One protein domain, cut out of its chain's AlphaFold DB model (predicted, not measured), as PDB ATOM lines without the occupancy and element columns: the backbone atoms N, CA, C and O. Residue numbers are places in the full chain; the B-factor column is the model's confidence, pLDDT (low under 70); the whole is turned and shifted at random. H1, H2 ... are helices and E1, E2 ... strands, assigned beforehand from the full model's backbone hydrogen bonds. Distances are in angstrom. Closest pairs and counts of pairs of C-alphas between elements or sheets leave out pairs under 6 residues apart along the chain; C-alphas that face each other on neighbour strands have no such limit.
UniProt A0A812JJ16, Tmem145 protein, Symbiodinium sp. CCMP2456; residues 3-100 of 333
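What this domain is: This is residues 3 to 100 of the 333 residues of the protein "Tmem145 protein" of Symbiodinium sp. CCMP2456 (UniProt A0A812JJ16). Two small three-stranded sheets, E3 E2 E5 and E4 E1 E6, are stacked partly face to face as a rough sandwich. H2 covers the face of E3 E2 E5 turned away from the other sheet, and the short H1 lies at the far end beyond that sheet. The 98 printed residues run E1 E2 H1 H2 E3 E4 E5 E6, two named helices and six named strands, a mixed class with 45 residues in named elements, under half. Both sheets, in the orders E3 - E2 - E5 and E4 - E1 - E6, are antiparallel. The whole is compact, radius of gyration of the C-alphas 13.9 A, spanning 40 by 33 by 18 A.

Where its parts are: E2, residues 17 to 23, measures 19.5 A, and E5, residues 74 to 80, 19.8 A; E3 is residues 50 to 53. E1, residues 3 to 7, begins at C-alpha 3 (20.135, 34.135, 228.955). E4, residues 58 to 63, measures 16.3 A; E6, residues 92 to 96, ends at C-alpha 96 (17.001, 37.414, 231.434). H1 is residues 35 to 38, and H2, residues 41 to 47, measures 10.0 A.

How they stand to each other: Inner strand E2 has N 20 and O 77 of E5 at 2.8 A, and N 19 and O 52 of E3 at 2.8 A, within hydrogen-bond range. H2 is on this sheet at a height of 8.4 A, only just over E2, with 3 of its C-alphas falling there; it runs along the strands, at 26 degrees to E2 on the local plane. The closest C-alphas of H2 and E2 are those of Arg 45 and Leu 20, 6.8 A. H1 and H2 are close but not clearly touching, the closest C-alphas, Trp 36 and Arg 44, 7.3 A apart. In the other sheet, E1 is the inner strand, antiparallel to both its neighbours: N 5 of E1 and O 94 of E6, at 2.8 A, and N 4 of E1 and O 61 of E4, at 2.9 A, are within hydrogen-bond range. E1 and E2 are apart; E5 and E6 are only just apart, closest 8.2 A. In H2 every O i to N i+4 pair is within range; H1 is too short for such a pair.

The domain as a whole: The two C-alphas farthest apart, Asp 13 and Ile 69, are 41.0 A apart. The printed part has no cut; E2 to H1 and E5 to E6 are long links. Mean pLDDT of the printed part is 80.9; residues 9 to 14, 30 to 34, 68 and 87 to 88 are under 70.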
ATOM      1  N   GLU A   3      18.773  34.186 228.457       84.25
ATOM      2  CA  GLU A   3      20.135  34.135 228.955       84.25
ATOM      3  C   GLU A   3      20.092  33.839 230.450       84.25
ATOM      4  O   GLU A   3      19.418  34.548 231.185       84.25
ATOM      5  N   ALA A   4      20.769  32.779 230.882       83.44
ATOM      6  CA  ALA A   4      20.854  32.395 232.281       83.44
ATOM      7  C   ALA A   4      22.314  32.388 232.736       83.44
ATOM      8  O   ALA A   4      23.168  31.734 232.128       83.44
ATOM      9  N   HIS A   5      22.587  33.110 233.816       81.50
ATOM     10  CA  HIS A   5      23.848  33.082 234.537       81.50
ATOM     11  C   HIS A   5      23.671  32.190 235.755       81.50
ATOM     12  O   HIS A   5      22.824  32.463 236.603       81.50
ATOM     13  N   VAL A   6      24.437  31.105 235.806       80.25
ATOM     14  CA  VAL A   6      24.363  30.116 236.875       80.25
ATOM     15  C   VAL A   6      25.693  30.089 237.602       80.25
ATOM     16  O   VAL A   6      26.721  29.730 237.025       80.25
ATOM     17  N   LYS A   7      25.674  30.477 238.874       79.12
ATOM     18  CA  LYS A   7      26.829  30.399 239.764       79.12
ATOM     19  C   LYS A   7      26.630  29.232 240.718       79.12
ATOM     20  O   LYS A   7      25.604  29.163 241.389       79.12
ATOM     21  N   LEU A   8      27.596  28.323 240.752       73.25
ATOM     22  CA  LEU A   8      27.564  27.104 241.557       73.25
ATOM     23  C   LEU A   8      28.816  27.007 242.435       73.25
ATOM     24  O   LEU A   8      29.815  27.675 242.138       73.25
ATOM     25  N   PRO A   9      28.783  26.213 243.523       67.44
ATOM     26  CA  PRO A   9      29.980  25.961 244.310       67.44
ATOM     27  C   PRO A   9      31.018  25.213 243.461       67.44
ATOM     28  O   PRO A   9      30.717  24.718 242.373       67.44
ATOM     29  N   VAL A  10      32.252  25.136 243.961       64.06
ATOM     30  CA  VAL A  10      33.245  24.212 243.403       64.06
ATOM     31  C   VAL A  10      32.682  22.804 243.585       64.06
ATOM     32  O   VAL A  10      32.404  22.388 244.707       64.06
ATOM     33  N   ILE A  11      32.415  22.149 242.463       65.31
ATOM     34  CA  ILE A  11      31.965  20.763 242.393       65.31
ATOM     35  C   ILE A  11      33.247  19.923 242.363       65.31
ATOM     36  O   ILE A  11      34.185  20.306 241.662       65.31
ATOM     37  N   ASP A  12      33.318  18.844 243.147       66.12
ATOM     38  CA  ASP A  12      34.453  17.911 243.087       66.12
ATOM     39  C   ASP A  12      34.575  17.339 241.663       66.12
ATOM     40  O   ASP A  12      33.555  17.063 241.029       66.12
ATOM     41  N   ASP A  13      35.802  17.134 241.165       63.97
ATOM     42  CA  ASP A  13      36.073  16.702 239.775       63.97
ATOM     43  C   ASP A  13      35.347  15.395 239.374       63.97
ATOM     44  O   ASP A  13      35.126  15.146 238.189       63.97
ATOM     45  N   ASP A  14      34.921  14.588 240.352       68.12
ATOM     46  CA  ASP A  14      34.230  13.308 240.152       68.12
ATOM     47  C   ASP A  14      32.686  13.417 240.092       68.12
ATOM     48  O   ASP A  14      32.002  12.410 239.882       68.12
ATOM     49  N   GLN A  15      32.097  14.606 240.287       77.38
ATOM     50  CA  GLN A  15      30.640  14.790 240.279       77.38
ATOM     51  C   GLN A  15      30.096  15.257 238.921       77.38
ATOM     52  O   GLN A  15      30.302  16.386 238.477       77.38
ATOM     53  N   GLU A  16      29.271  14.412 238.298       85.12
ATOM     54  CA  GLU A  16      28.515  14.762 237.092       85.12
ATOM     55  C   GLU A  16      27.192  15.467 237.425       85.12
ATOM     56  O   GLU A  16      26.129  14.841 237.527       85.12
ATOM     57  N   VAL A  17      27.242  16.793 237.551       86.44
ATOM     58  CA  VAL A  17      26.052  17.619 237.797       86.44
ATOM     59  C   VAL A  17      25.547  18.254 236.504       86.44
ATOM     60  O   VAL A  17      26.290  18.895 235.761       86.44
ATOM     61  N   TYR A  18      24.247  18.117 236.252       88.88
ATOM     62  CA  TYR A  18      23.559  18.699 235.107       88.88
ATOM     63  C   TYR A  18      22.573  19.777 235.539       88.88
ATOM     64  O   TYR A  18      21.794  19.594 236.474       88.88
ATOM     65  N   LEU A  19      22.550  20.876 234.791       89.38
ATOM     66  CA  LEU A  19      21.482  21.860 234.849       89.38
ATOM     67  C   LEU A  19      20.384  21.439 233.877       89.38
ATOM     68  O   LEU A  19      20.636  21.313 232.678       89.38
ATOM     69  N   LEU A  20      19.175  21.236 234.383       90.56
ATOM     70  CA  LEU A  20      17.998  20.889 233.601       90.56
ATOM     71  C   LEU A  20      17.098  22.114 233.460       90.56
ATOM     72  O   LEU A  20      16.765  22.756 234.455       90.56
ATOM     73  N   LEU A  21      16.680  22.404 232.229       90.06
ATOM     74  CA  LEU A  21      15.620  23.366 231.944       90.06
ATOM     75  C   LEU A  21      14.320  22.608 231.684       90.06
ATOM     76  O   LEU A  21      14.232  21.819 230.739       90.06
ATOM     77  N   LEU A  22      13.331  22.858 232.529       88.31
ATOM     78  CA  LEU A  22      12.030  22.199 232.544       88.31
ATOM     79  C   LEU A  22      10.935  23.228 232.241       88.31
ATOM     80  O   LEU A  22      11.135  24.425 232.451       88.31
ATOM     81  N   ASP A  23       9.778  22.765 231.784       86.62
ATOM     82  CA  ASP A  23       8.565  23.578 231.680       86.62
ATOM     83  C   ASP A  23       7.406  22.961 232.477       86.62
ATOM     84  O   ASP A  23       7.555  21.903 233.086       86.62
ATOM     85  N   ASP A  24       6.261  23.644 232.505       79.94
ATOM     86  CA  ASP A  24       5.044  23.202 233.201       79.94
ATOM     87  C   ASP A  24       4.277  22.046 232.522       79.94
ATOM     88  O   ASP A  24       3.159  21.721 232.930       79.94
ATOM     89  N   GLU A  25       4.836  21.401 231.490       79.56
ATOM     90  CA  GLU A  25       4.196  20.251 230.846       79.56
ATOM     91  C   GLU A  25       4.379  18.977 231.679       79.56
ATOM     92  O   GLU A  25       5.460  18.713 232.198       79.56
ATOM     93  N   ALA A  26       3.344  18.132 231.755       74.25
ATOM     94  CA  ALA A  26       3.340  16.925 232.593       74.25
ATOM     95  C   ALA A  26       4.531  15.975 232.342       74.25
ATOM     96  O   ALA A  26       4.987  15.287 233.253       74.25
ATOM     97  N   GLU A  27       5.058  15.945 231.115       78.19
ATOM     98  CA  GLU A  27       6.229  15.137 230.767       78.19
ATOM     99  C   GLU A  27       7.545  15.724 231.303       78.19
ATOM    100  O   GLU A  27       8.434  14.958 231.669       78.19
ATOM    101  N   SER A  28       7.680  17.055 231.358       79.25
ATOM    102  CA  SER A  28       8.910  17.757 231.764       79.25
ATOM    103  C   SER A  28       8.897  18.196 233.228       79.25
ATOM    104  O   SER A  28       9.953  18.384 233.830       79.25
ATOM    105  N   TYR A  29       7.715  18.341 233.818       75.00
ATOM    106  CA  TYR A  29       7.545  18.876 235.156       75.00
ATOM    107  C   TYR A  29       7.597  17.771 236.223       75.00
ATOM    108  O   TYR A  29       6.850  16.789 236.115       75.00
ATOM    109  N   PRO A  30       8.407  17.920 237.290       69.94
ATOM    110  CA  PRO A  30       8.347  17.086 238.483       69.94
ATOM    111  C   PRO A  30       7.078  17.409 239.268       69.94
ATOM    112  O   PRO A  30       7.079  18.149 240.248       69.94
ATOM    113  N   GLY A  31       5.960  16.880 238.777       66.50
ATOM    114  CA  GLY A  31       4.656  17.024 239.400       66.50
ATOM    115  C   GLY A  31       4.542  16.292 240.743       66.50
ATOM    116  O   GLY A  31       5.408  15.502 241.126       66.50
ATOM    117  N   PRO A  32       3.421  16.498 241.455       61.75
ATOM    118  CA  PRO A  32       3.163  15.878 242.754       61.75
ATOM    119  C   PRO A  32       2.939  14.358 242.691       61.75
ATOM    120  O   PRO A  32       2.859  13.726 243.741       61.75
ATOM    121  N   SER A  33       2.840  13.756 241.497       63.66
ATOM    122  CA  SER A  33       2.632  12.311 241.322       63.66
ATOM    123  C   SER A  33       3.805  11.462 241.821       63.66
ATOM    124  O   SER A  33       3.655  10.259 242.001       63.66
ATOM    125  N   GLY A  34       4.974  12.065 242.061       64.38
ATOM    126  CA  GLY A  34       6.156  11.350 242.541       64.38
ATOM    127  C   GLY A  34       6.820  10.466 241.481       64.38
ATOM    128  O   GLY A  34       7.881   9.914 241.760       64.38
ATOM    129  N   ASP A  35       6.277  10.387 240.260       74.56
ATOM    130  CA  ASP A  35       6.822   9.591 239.148       74.56
ATOM    131  C   ASP A  35       8.290   9.931 238.868       74.56
ATOM    132  O   ASP A  35       9.109   9.060 238.584       74.56
ATOM    133  N   TRP A  36       8.645  11.207 239.024       79.56
ATOM    134  CA  TRP A  36      10.009  11.704 238.864       79.56
ATOM    135  C   TRP A  36      11.016  11.074 239.826       79.56
ATOM    136  O   TRP A  36      12.188  10.934 239.465       79.56
ATOM    137  N   ASN A  37      10.584  10.647 241.016       80.12
ATOM    138  CA  ASN A  37      11.456  10.025 242.011       80.12
ATOM    139  C   ASN A  37      11.947   8.644 241.568       80.12
ATOM    140  O   ASN A  37      13.040   8.248 241.958       80.12
ATOM    141  N   PHE A  38      11.184   7.954 240.716       84.62
ATOM    142  CA  PHE A  38      11.528   6.628 240.200       84.62
ATOM    143  C   PHE A  38      12.363   6.672 238.914       84.62
ATOM    144  O   PHE A  38      12.869   5.640 238.483       84.62
ATOM    145  N   LEU A  39      12.519   7.850 238.303       87.06
ATOM    146  CA  LEU A  39      13.303   8.018 237.082       87.06
ATOM    147  C   LEU A  39      14.804   8.065 237.366       87.06
ATOM    148  O   LEU A  39      15.266   8.764 238.272       87.06
ATOM    149  N   THR A  40      15.565   7.407 236.498       89.56
ATOM    150  CA  THR A  40      17.022   7.534 236.425       89.56
ATOM    151  C   THR A  40      17.434   8.935 235.963       89.56
ATOM    152  O   THR A  40      16.671   9.661 235.318       89.56
ATOM    153  N   CYS A  41      18.681   9.331 236.239       89.12
ATOM    154  CA  CYS A  41      19.193  10.640 235.817       89.12
ATOM    155  C   CYS A  41      19.129  10.828 234.287       89.12
ATOM    156  O   CYS A  41      18.744  11.890 233.797       89.12
ATOM    157  N   ALA A  42      19.429   9.770 233.523       90.31
ATOM    158  CA  ALA A  42      19.337   9.771 232.064       90.31
ATOM    159  C   ALA A  42      17.898  10.006 231.567       90.31
ATOM    160  O   ALA A  42      17.679  10.773 230.629       90.31
ATOM    161  N   GLU A  43      16.903   9.399 232.219       90.81
ATOM    162  CA  GLU A  43      15.491   9.601 231.882       90.81
ATOM    163  C   GLU A  43      15.016  11.013 232.222       90.81
ATOM    164  O   GLU A  43      14.334  11.637 231.407       90.81
ATOM    165  N   ARG A  44      15.421  11.554 233.377       89.75
ATOM    166  CA  ARG A  44      15.126  12.946 233.759       89.75
ATOM    167  C   ARG A  44      15.710  13.935 232.751       89.75
ATOM    168  O   ARG A  44      15.018  14.850 232.315       89.75
ATOM    169  N   ARG A  45      16.950  13.710 232.308       91.25
ATOM    170  CA  ARG A  45      17.592  14.509 231.251       91.25
ATOM    171  C   ARG A  45      16.839  14.440 229.926       91.25
ATOM    172  O   ARG A  45      16.698  15.458 229.264       91.25
ATOM    173  N   LYS A  46      16.334  13.262 229.551       90.81
ATOM    174  CA  LYS A  46      15.550  13.078 228.322       90.81
ATOM    175  C   LYS A  46      14.198  13.803 228.368       90.81
ATOM    176  O   LYS A  46      13.699  14.208 227.324       90.81
ATOM    177  N   ARG A  47      13.610  13.948 229.558       89.50
ATOM    178  CA  ARG A  47      12.356  14.684 229.790       89.50
ATOM    179  C   ARG A  47      12.547  16.200 229.901       89.50
ATOM    180  O   ARG A  47      11.601  16.956 229.674       89.50
ATOM    181  N   ALA A  48      13.751  16.659 230.237       90.19
ATOM    182  CA  ALA A  48      14.079  18.079 230.242       90.19
ATOM    183  C   ALA A  48      14.041  18.659 228.819       90.19
ATOM    184  O   ALA A  48      14.424  18.002 227.850       90.19
ATOM    185  N   LYS A  49      13.622  19.921 228.682       90.12
ATOM    186  CA  LYS A  49      13.653  20.623 227.386       90.12
ATOM    187  C   LYS A  49      15.077  20.896 226.928       90.12
ATOM    188  O   LYS A  49      15.338  20.965 225.728       90.12
ATOM    189  N   ASN A  50      15.986  21.079 227.880       90.81
ATOM    190  CA  ASN A  50      17.411  21.147 227.618       90.81
ATOM    191  C   ASN A  50      18.208  20.716 228.856       90.81
ATOM    192  O   ASN A  50      17.704  20.789 229.980       90.81
ATOM    193  N   SER A  51      19.448  20.278 228.649       91.25
ATOM    194  CA  SER A  51      20.350  19.902 229.738       91.25
ATOM    195  C   SER A  51      21.784  20.295 229.418       91.25
ATOM    196  O   SER A  51      22.243  20.076 228.296       91.25
ATOM    197  N   TRP A  52      22.499  20.820 230.409       90.44
ATOM    198  CA  TRP A  52      23.906  21.197 230.281       90.44
ATOM    199  C   TRP A  52      24.718  20.571 231.404       90.44
ATOM    200  O   TRP A  52      24.306  20.632 232.560       90.44
ATOM    201  N   LEU A  53      25.859  19.973 231.060       88.25
ATOM    202  CA  LEU A  53      26.838  19.521 232.045       88.25
ATOM    203  C   LEU A  53      27.499  20.744 232.687       88.25
ATOM    204  O   LEU A  53      27.834  21.704 231.989       88.25
ATOM    205  N   ILE A  54      27.676  20.704 234.004       82.12
ATOM    206  CA  ILE A  54      28.254  21.794 234.782       82.12
ATOM    207  C   ILE A  54      29.684  21.405 235.171       82.12
ATOM    208  O   ILE A  54      29.858  20.567 236.049       82.12
ATOM    209  N   PRO A  55      30.714  22.038 234.589       72.12
ATOM    210  CA  PRO A  55      32.114  21.737 234.899       72.12
ATOM    211  C   PRO A  55      32.619  22.394 236.207       72.12
ATOM    212  O   PRO A  55      33.817  22.568 236.382       72.12
ATOM    213  N   GLY A  56      31.719  22.814 237.107       70.69
ATOM    214  CA  GLY A  56      32.028  23.662 238.267       70.69
ATOM    215  C   GLY A  56      32.158  25.163 237.939       70.69
ATOM    216  O   GLY A  56      32.427  25.565 236.806       70.69
ATOM    217  N   GLY A  57      31.931  26.029 238.936       76.75
ATOM    218  CA  GLY A  57      32.126  27.482 238.818       76.75
ATOM    219  C   GLY A  57      30.948  28.261 238.207       76.75
ATOM    220  O   GLY A  57      29.817  28.176 238.688       76.75
ATOM    221  N   HIS A  58      31.222  29.099 237.199       79.00
ATOM    222  CA  HIS A  58      30.230  29.988 236.576       79.00
ATOM    223  C   HIS A  58      29.868  29.515 235.163       79.00
ATOM    224  O   HIS A  58      30.702  29.533 234.256       79.00
ATOM    225  N   LEU A  59      28.597  29.186 234.948       83.19
ATOM    226  CA  LEU A  59      28.062  28.755 233.662       83.19
ATOM    227  C   LEU A  59      27.155  29.842 233.073       83.19
ATOM    228  O   LEU A  59      26.224  30.321 233.717       83.19
ATOM    229  N   ARG A  60      27.419  30.228 231.822       86.75
ATOM    230  CA  ARG A  60      26.603  31.189 231.069       86.75
ATOM    231  C   ARG A  60      25.887  30.463 229.940       86.75
ATOM    232  O   ARG A  60      26.537  29.951 229.030       86.75
ATOM    233  N   ILE A  61      24.560  30.435 229.984       88.56
ATOM    234  CA  ILE A  61      23.729  29.705 229.024       88.56
ATOM    235  C   ILE A  61      22.915  30.695 228.208       88.56
ATOM    236  O   ILE A  61      22.185  31.516 228.752       88.56
ATOM    237  N   LYS A  62      22.988  30.564 226.884       88.62
ATOM    238  CA  LYS A  62      22.090  31.248 225.953       88.62
ATOM    239  C   LYS A  62      21.268  30.205 225.226       88.62
ATOM    240  O   LYS A  62      21.814  29.382 224.497       88.62
ATOM    241  N   THR A  63      19.956  30.240 225.418       87.81
ATOM    242  CA  THR A  63      19.043  29.299 224.774       87.81
ATOM    243  C   THR A  63      17.852  30.020 224.165       87.81
ATOM    244  O   THR A  63      17.341  31.019 224.681       87.81
ATOM    245  N   LEU A  64      17.397  29.529 223.015       85.38
ATOM    246  CA  LEU A  64      16.174  30.020 222.410       85.38
ATOM    247  C   LEU A  64      15.001  29.204 222.942       85.38
ATOM    248  O   LEU A  64      14.699  28.125 222.438       85.38
ATOM    249  N   VAL A  65      14.318  29.760 223.934       82.88
ATOM    250  CA  VAL A  65      13.025  29.250 224.379       82.88
ATOM    251  C   VAL A  65      11.994  29.498 223.273       82.88
ATOM    252  O   VAL A  65      11.777  30.644 222.873       82.88
ATOM    253  N   ARG A  66      11.416  28.420 222.727       75.81
ATOM    254  CA  ARG A  66      10.347  28.467 221.719       75.81
ATOM    255  C   ARG A  66       9.094  27.815 222.273       75.81
ATOM    256  O   ARG A  66       9.084  26.616 222.533       75.81
ATOM    257  N   GLU A  67       8.026  28.588 222.348       73.19
ATOM    258  CA  GLU A  67       6.705  28.126 222.761       73.19
ATOM    259  C   GLU A  67       5.770  28.167 221.552       73.19
ATOM    260  O   GLU A  67       5.760  29.140 220.799       73.19
ATOM    261  N   LYS A  68       5.021  27.083 221.316       66.94
ATOM    262  CA  LYS A  68       4.165  26.955 220.122       66.94
ATOM    263  C   LYS A  68       2.716  27.383 220.352       66.94
ATOM    264  O   LYS A  68       2.083  27.851 219.417       66.94
ATOM    265  N   ILE A  69       2.186  27.158 221.556       70.06
ATOM    266  CA  ILE A  69       0.744  27.278 221.840       70.06
ATOM    267  C   ILE A  69       0.465  28.411 222.831       70.06
ATOM    268  O   ILE A  69      -0.420  29.226 222.588       70.06
ATOM    269  N   ARG A  70       1.207  28.471 223.941       71.38
ATOM    270  CA  ARG A  70       1.053  29.498 224.979       71.38
ATOM    271  C   ARG A  70       2.371  29.739 225.723       71.38
ATOM    272  O   ARG A  70       3.186  28.815 225.739       71.38
ATOM    273  N   PRO A  71       2.535  30.908 226.368       71.56
ATOM    274  CA  PRO A  71       3.575  31.128 227.364       71.56
ATOM    275  C   PRO A  71       3.513  30.106 228.498       71.56
ATOM    276  O   PRO A  71       2.419  29.783 228.972       71.56
ATOM    277  N   ARG A  72       4.670  29.578 228.895       79.06
ATOM    278  CA  ARG A  72       4.828  28.518 229.895       79.06
ATOM    279  C   ARG A  72       5.626  29.020 231.088       79.06
ATOM    280  O   ARG A  72       6.449  29.929 230.960       79.06
ATOM    281  N   TRP A  73       5.415  28.391 232.237       80.81
ATOM    282  CA  TRP A  73       6.336  28.536 233.359       80.81
ATOM    283  C   TRP A  73       7.557  27.653 233.131       80.81
ATOM    284  O   TRP A  73       7.428  26.486 232.758       80.81
ATOM    285  N   TRP A  74       8.737  28.231 233.340       83.94
ATOM    286  CA  TRP A  74      10.020  27.564 233.159       83.94
ATOM    287  C   TRP A  74      10.687  27.363 234.507       83.94
ATOM    288  O   TRP A  74      10.710  28.268 235.341       83.94
ATOM    289  N   PHE A  75      11.266  26.185 234.692       84.88
ATOM    290  CA  PHE A  75      11.929  25.800 235.924       84.88
ATOM    291  C   PHE A  75      13.353  25.362 235.637       84.88
ATOM    292  O   PHE A  75      13.661  24.796 234.586       84.88
ATOM    293  N   VAL A  76      14.226  25.614 236.603       86.38
ATOM    294  CA  VAL A  76      15.617  25.187 236.557       86.38
ATOM    295  C   VAL A  76      15.838  24.206 237.696       86.38
ATOM    296  O   VAL A  76      15.487  24.491 238.838       86.38
ATOM    297  N   ALA A  77      16.402  23.045 237.378       85.94
ATOM    298  CA  ALA A  77      16.720  22.013 238.353       85.94
ATOM    299  C   ALA A  77      18.175  21.568 238.210       85.94
ATOM    300  O   ALA A  77      18.734  21.572 237.114       85.94
ATOM    301  N   LEU A  78      18.778  21.155 239.321       86.69
ATOM    302  CA  LEU A  78      20.087  20.511 239.334       86.69
ATOM    303  C   LEU A  78      19.891  19.008 239.509       86.69
ATOM    304  O   LEU A  78      19.156  18.570 240.395       86.69
ATOM    305  N   ALA A  79      20.543  18.224 238.658       87.69
ATOM    306  CA  ALA A  79      20.518  16.773 238.709       87.69
ATOM    307  C   ALA A  79      21.941  16.240 238.845       87.69
ATOM    308  O   ALA A  79      22.767  16.451 237.964       87.69
ATOM    309  N   ASP A  80      22.207  15.536 239.941       87.25
ATOM    310  CA  ASP A  80      23.434  14.767 240.113       87.25
ATOM    311  C   ASP A  80      23.251  13.367 239.516       87.25
ATOM    312  O   ASP A  80      22.379  12.606 239.948       87.25
ATOM    313  N   CYS A  81      24.058  13.047 238.506       87.75
ATOM    314  CA  CYS A  81      24.081  11.729 237.884       87.75
ATOM    315  C   CYS A  81      25.172  10.806 238.462       87.75
ATOM    316  O   CYS A  81      25.183   9.630 238.108       87.75
ATOM    317  N   SER A  82      26.047  11.294 239.353       84.06
ATOM    318  CA  SER A  82      27.126  10.505 239.974       84.06
ATOM    319  C   SER A  82      26.649   9.603 241.123       84.06
ATOM    320  O   SER A  82      27.342   8.667 241.514       84.06
ATOM    321  N   GLY A  83      25.450   9.860 241.662       76.50
ATOM    322  CA  GLY A  83      24.848   9.076 242.747       76.50
ATOM    323  C   GLY A  83      25.336   9.448 244.151       76.50
ATOM    324  O   GLY A  83      24.949   8.790 245.117       76.50
ATOM    325  N   GLN A  84      26.144  10.501 244.288       74.88
ATOM    326  CA  GLN A  84      26.655  10.982 245.577       74.88
ATOM    327  C   GLN A  84      25.654  11.884 246.321       74.88
ATOM    328  O   GLN A  84      25.698  12.009 247.549       74.88
ATOM    329  N   GLY A  85      24.697  12.448 245.583       73.25
ATOM    330  CA  GLY A  85      23.687  13.369 246.070       73.25
ATOM    331  C   GLY A  85      24.227  14.789 246.229       73.25
ATOM    332  O   GLY A  85      25.323  15.022 246.733       73.25
ATOM    333  N   LEU A  86      23.403  15.772 245.864       74.50
ATOM    334  CA  LEU A  86      23.718  17.190 246.036       74.50
ATOM    335  C   LEU A  86      23.556  17.594 247.510       74.50
ATOM    336  O   LEU A  86      22.436  17.734 248.001       74.50
ATOM    337  N   ARG A  87      24.665  17.797 248.230       69.19
ATOM    338  CA  ARG A  87      24.666  18.311 249.612       69.19
ATOM    339  C   ARG A  87      25.179  19.752 249.637       69.19
ATOM    340  O   ARG A  87      26.200  20.048 249.034       69.19
ATOM    341  N   ASN A  88      24.485  20.639 250.357       66.56
ATOM    342  CA  ASN A  88      24.877  22.043 250.576       66.56
ATOM    343  C   ASN A  88      25.149  22.862 249.297       66.56
ATOM    344  O   ASN A  88      26.089  23.655 249.245       66.56
ATOM    345  N   VAL A  89      24.313  22.710 248.266       72.12
ATOM    346  CA  VAL A  89      24.465  23.477 247.023       72.12
ATOM    347  C   VAL A  89      23.905  24.887 247.192       72.12
ATOM    348  O   VAL A  89      22.694  25.074 247.289       72.12
ATOM    349  N   GLN A  90      24.789  25.886 247.193       77.75
ATOM    350  CA  GLN A  90      24.410  27.288 247.032       77.75
ATOM    351  C   GLN A  90      24.491  27.656 245.560       77.75
ATOM    352  O   GLN A  90      25.575  27.682 244.986       77.75
ATOM    353  N   TYR A  91      23.346  27.932 244.951       78.50
ATOM    354  CA  TYR A  91      23.286  28.325 243.555       78.50
ATOM    355  C   TYR A  91      22.611  29.680 243.405       78.50
ATOM    356  O   TYR A  91      21.723  30.043 244.174       78.50
ATOM    357  N   GLU A  92      23.022  30.406 242.378       84.19
ATOM    358  CA  GLU A  92      22.378  31.636 241.940       84.19
ATOM    359  C   GLU A  92      22.055  31.478 240.458       84.19
ATOM    360  O   GLU A  92      22.952  31.197 239.662       84.19
ATOM    361  N   VAL A  93      20.775  31.599 240.102       84.88
ATOM    362  CA  VAL A  93      20.312  31.594 238.710       84.88
ATOM    363  C   VAL A  93      19.716  32.958 238.414       84.88
ATOM    364  O   VAL A  93      18.651  33.294 238.927       84.88
ATOM    365  N   HIS A  94      20.376  33.723 237.550       89.19
ATOM    366  CA  HIS A  94      19.841  34.975 237.022       89.19
ATOM    367  C   HIS A  94      19.440  34.768 235.566       89.19
ATOM    368  O   HIS A  94      20.297  34.537 234.715       89.19
ATOM    369  N   ALA A  95      18.136  34.806 235.291       88.62
ATOM    370  CA  ALA A  95      17.567  34.569 233.971       88.62
ATOM    371  C   ALA A  95      16.980  35.856 233.369       88.62
ATOM    372  O   ALA A  95      16.149  36.508 233.992       88.62
ATOM    373  N   GLN A  96      17.378  36.187 232.138       92.00
ATOM    374  CA  GLN A  96      17.001  37.414 231.434       92.00
ATOM    375  C   GLN A  96      16.472  37.135 230.019       92.00
ATOM    376  O   GLN A  96      17.019  36.343 229.244       92.00
ATOM    377  N   ASN A  97      15.436  37.872 229.632       91.50
ATOM    378  CA  ASN A  97      14.875  37.931 228.287       91.50
ATOM    379  C   ASN A  97      15.593  38.992 227.442       91.50
ATOM    380  O   ASN A  97      15.055  40.060 227.157       91.50
ATOM    381  N   ILE A  98      16.805  38.696 226.977       90.12
ATOM    382  CA  ILE A  98      17.690  39.675 226.313       90.12
ATOM    383  C   ILE A  98      17.112  40.351 225.059       90.12
ATOM    384  O   ILE A  98      17.557  41.424 224.666       90.12
ATOM    385  N   LEU A  99      16.096  39.754 224.426       90.31
ATOM    386  CA  LEU A  99      15.422  40.358 223.269       90.31
ATOM    387  C   LEU A  99      14.461  41.493 223.651       90.31
ATOM    388  O   LEU A  99      14.009  42.220 222.771       90.31
ATOM    389  N   TYR A 100      14.119  41.640 224.932       90.81
ATOM    390  CA  TYR A 100      13.224  42.696 225.409       90.81
ATOM    391  C   TYR A 100      13.946  44.025 225.674       90.81
ATOM    392  O   TYR A 100      13.290  45.012 226.010       90.81
TER     393      TYR A 100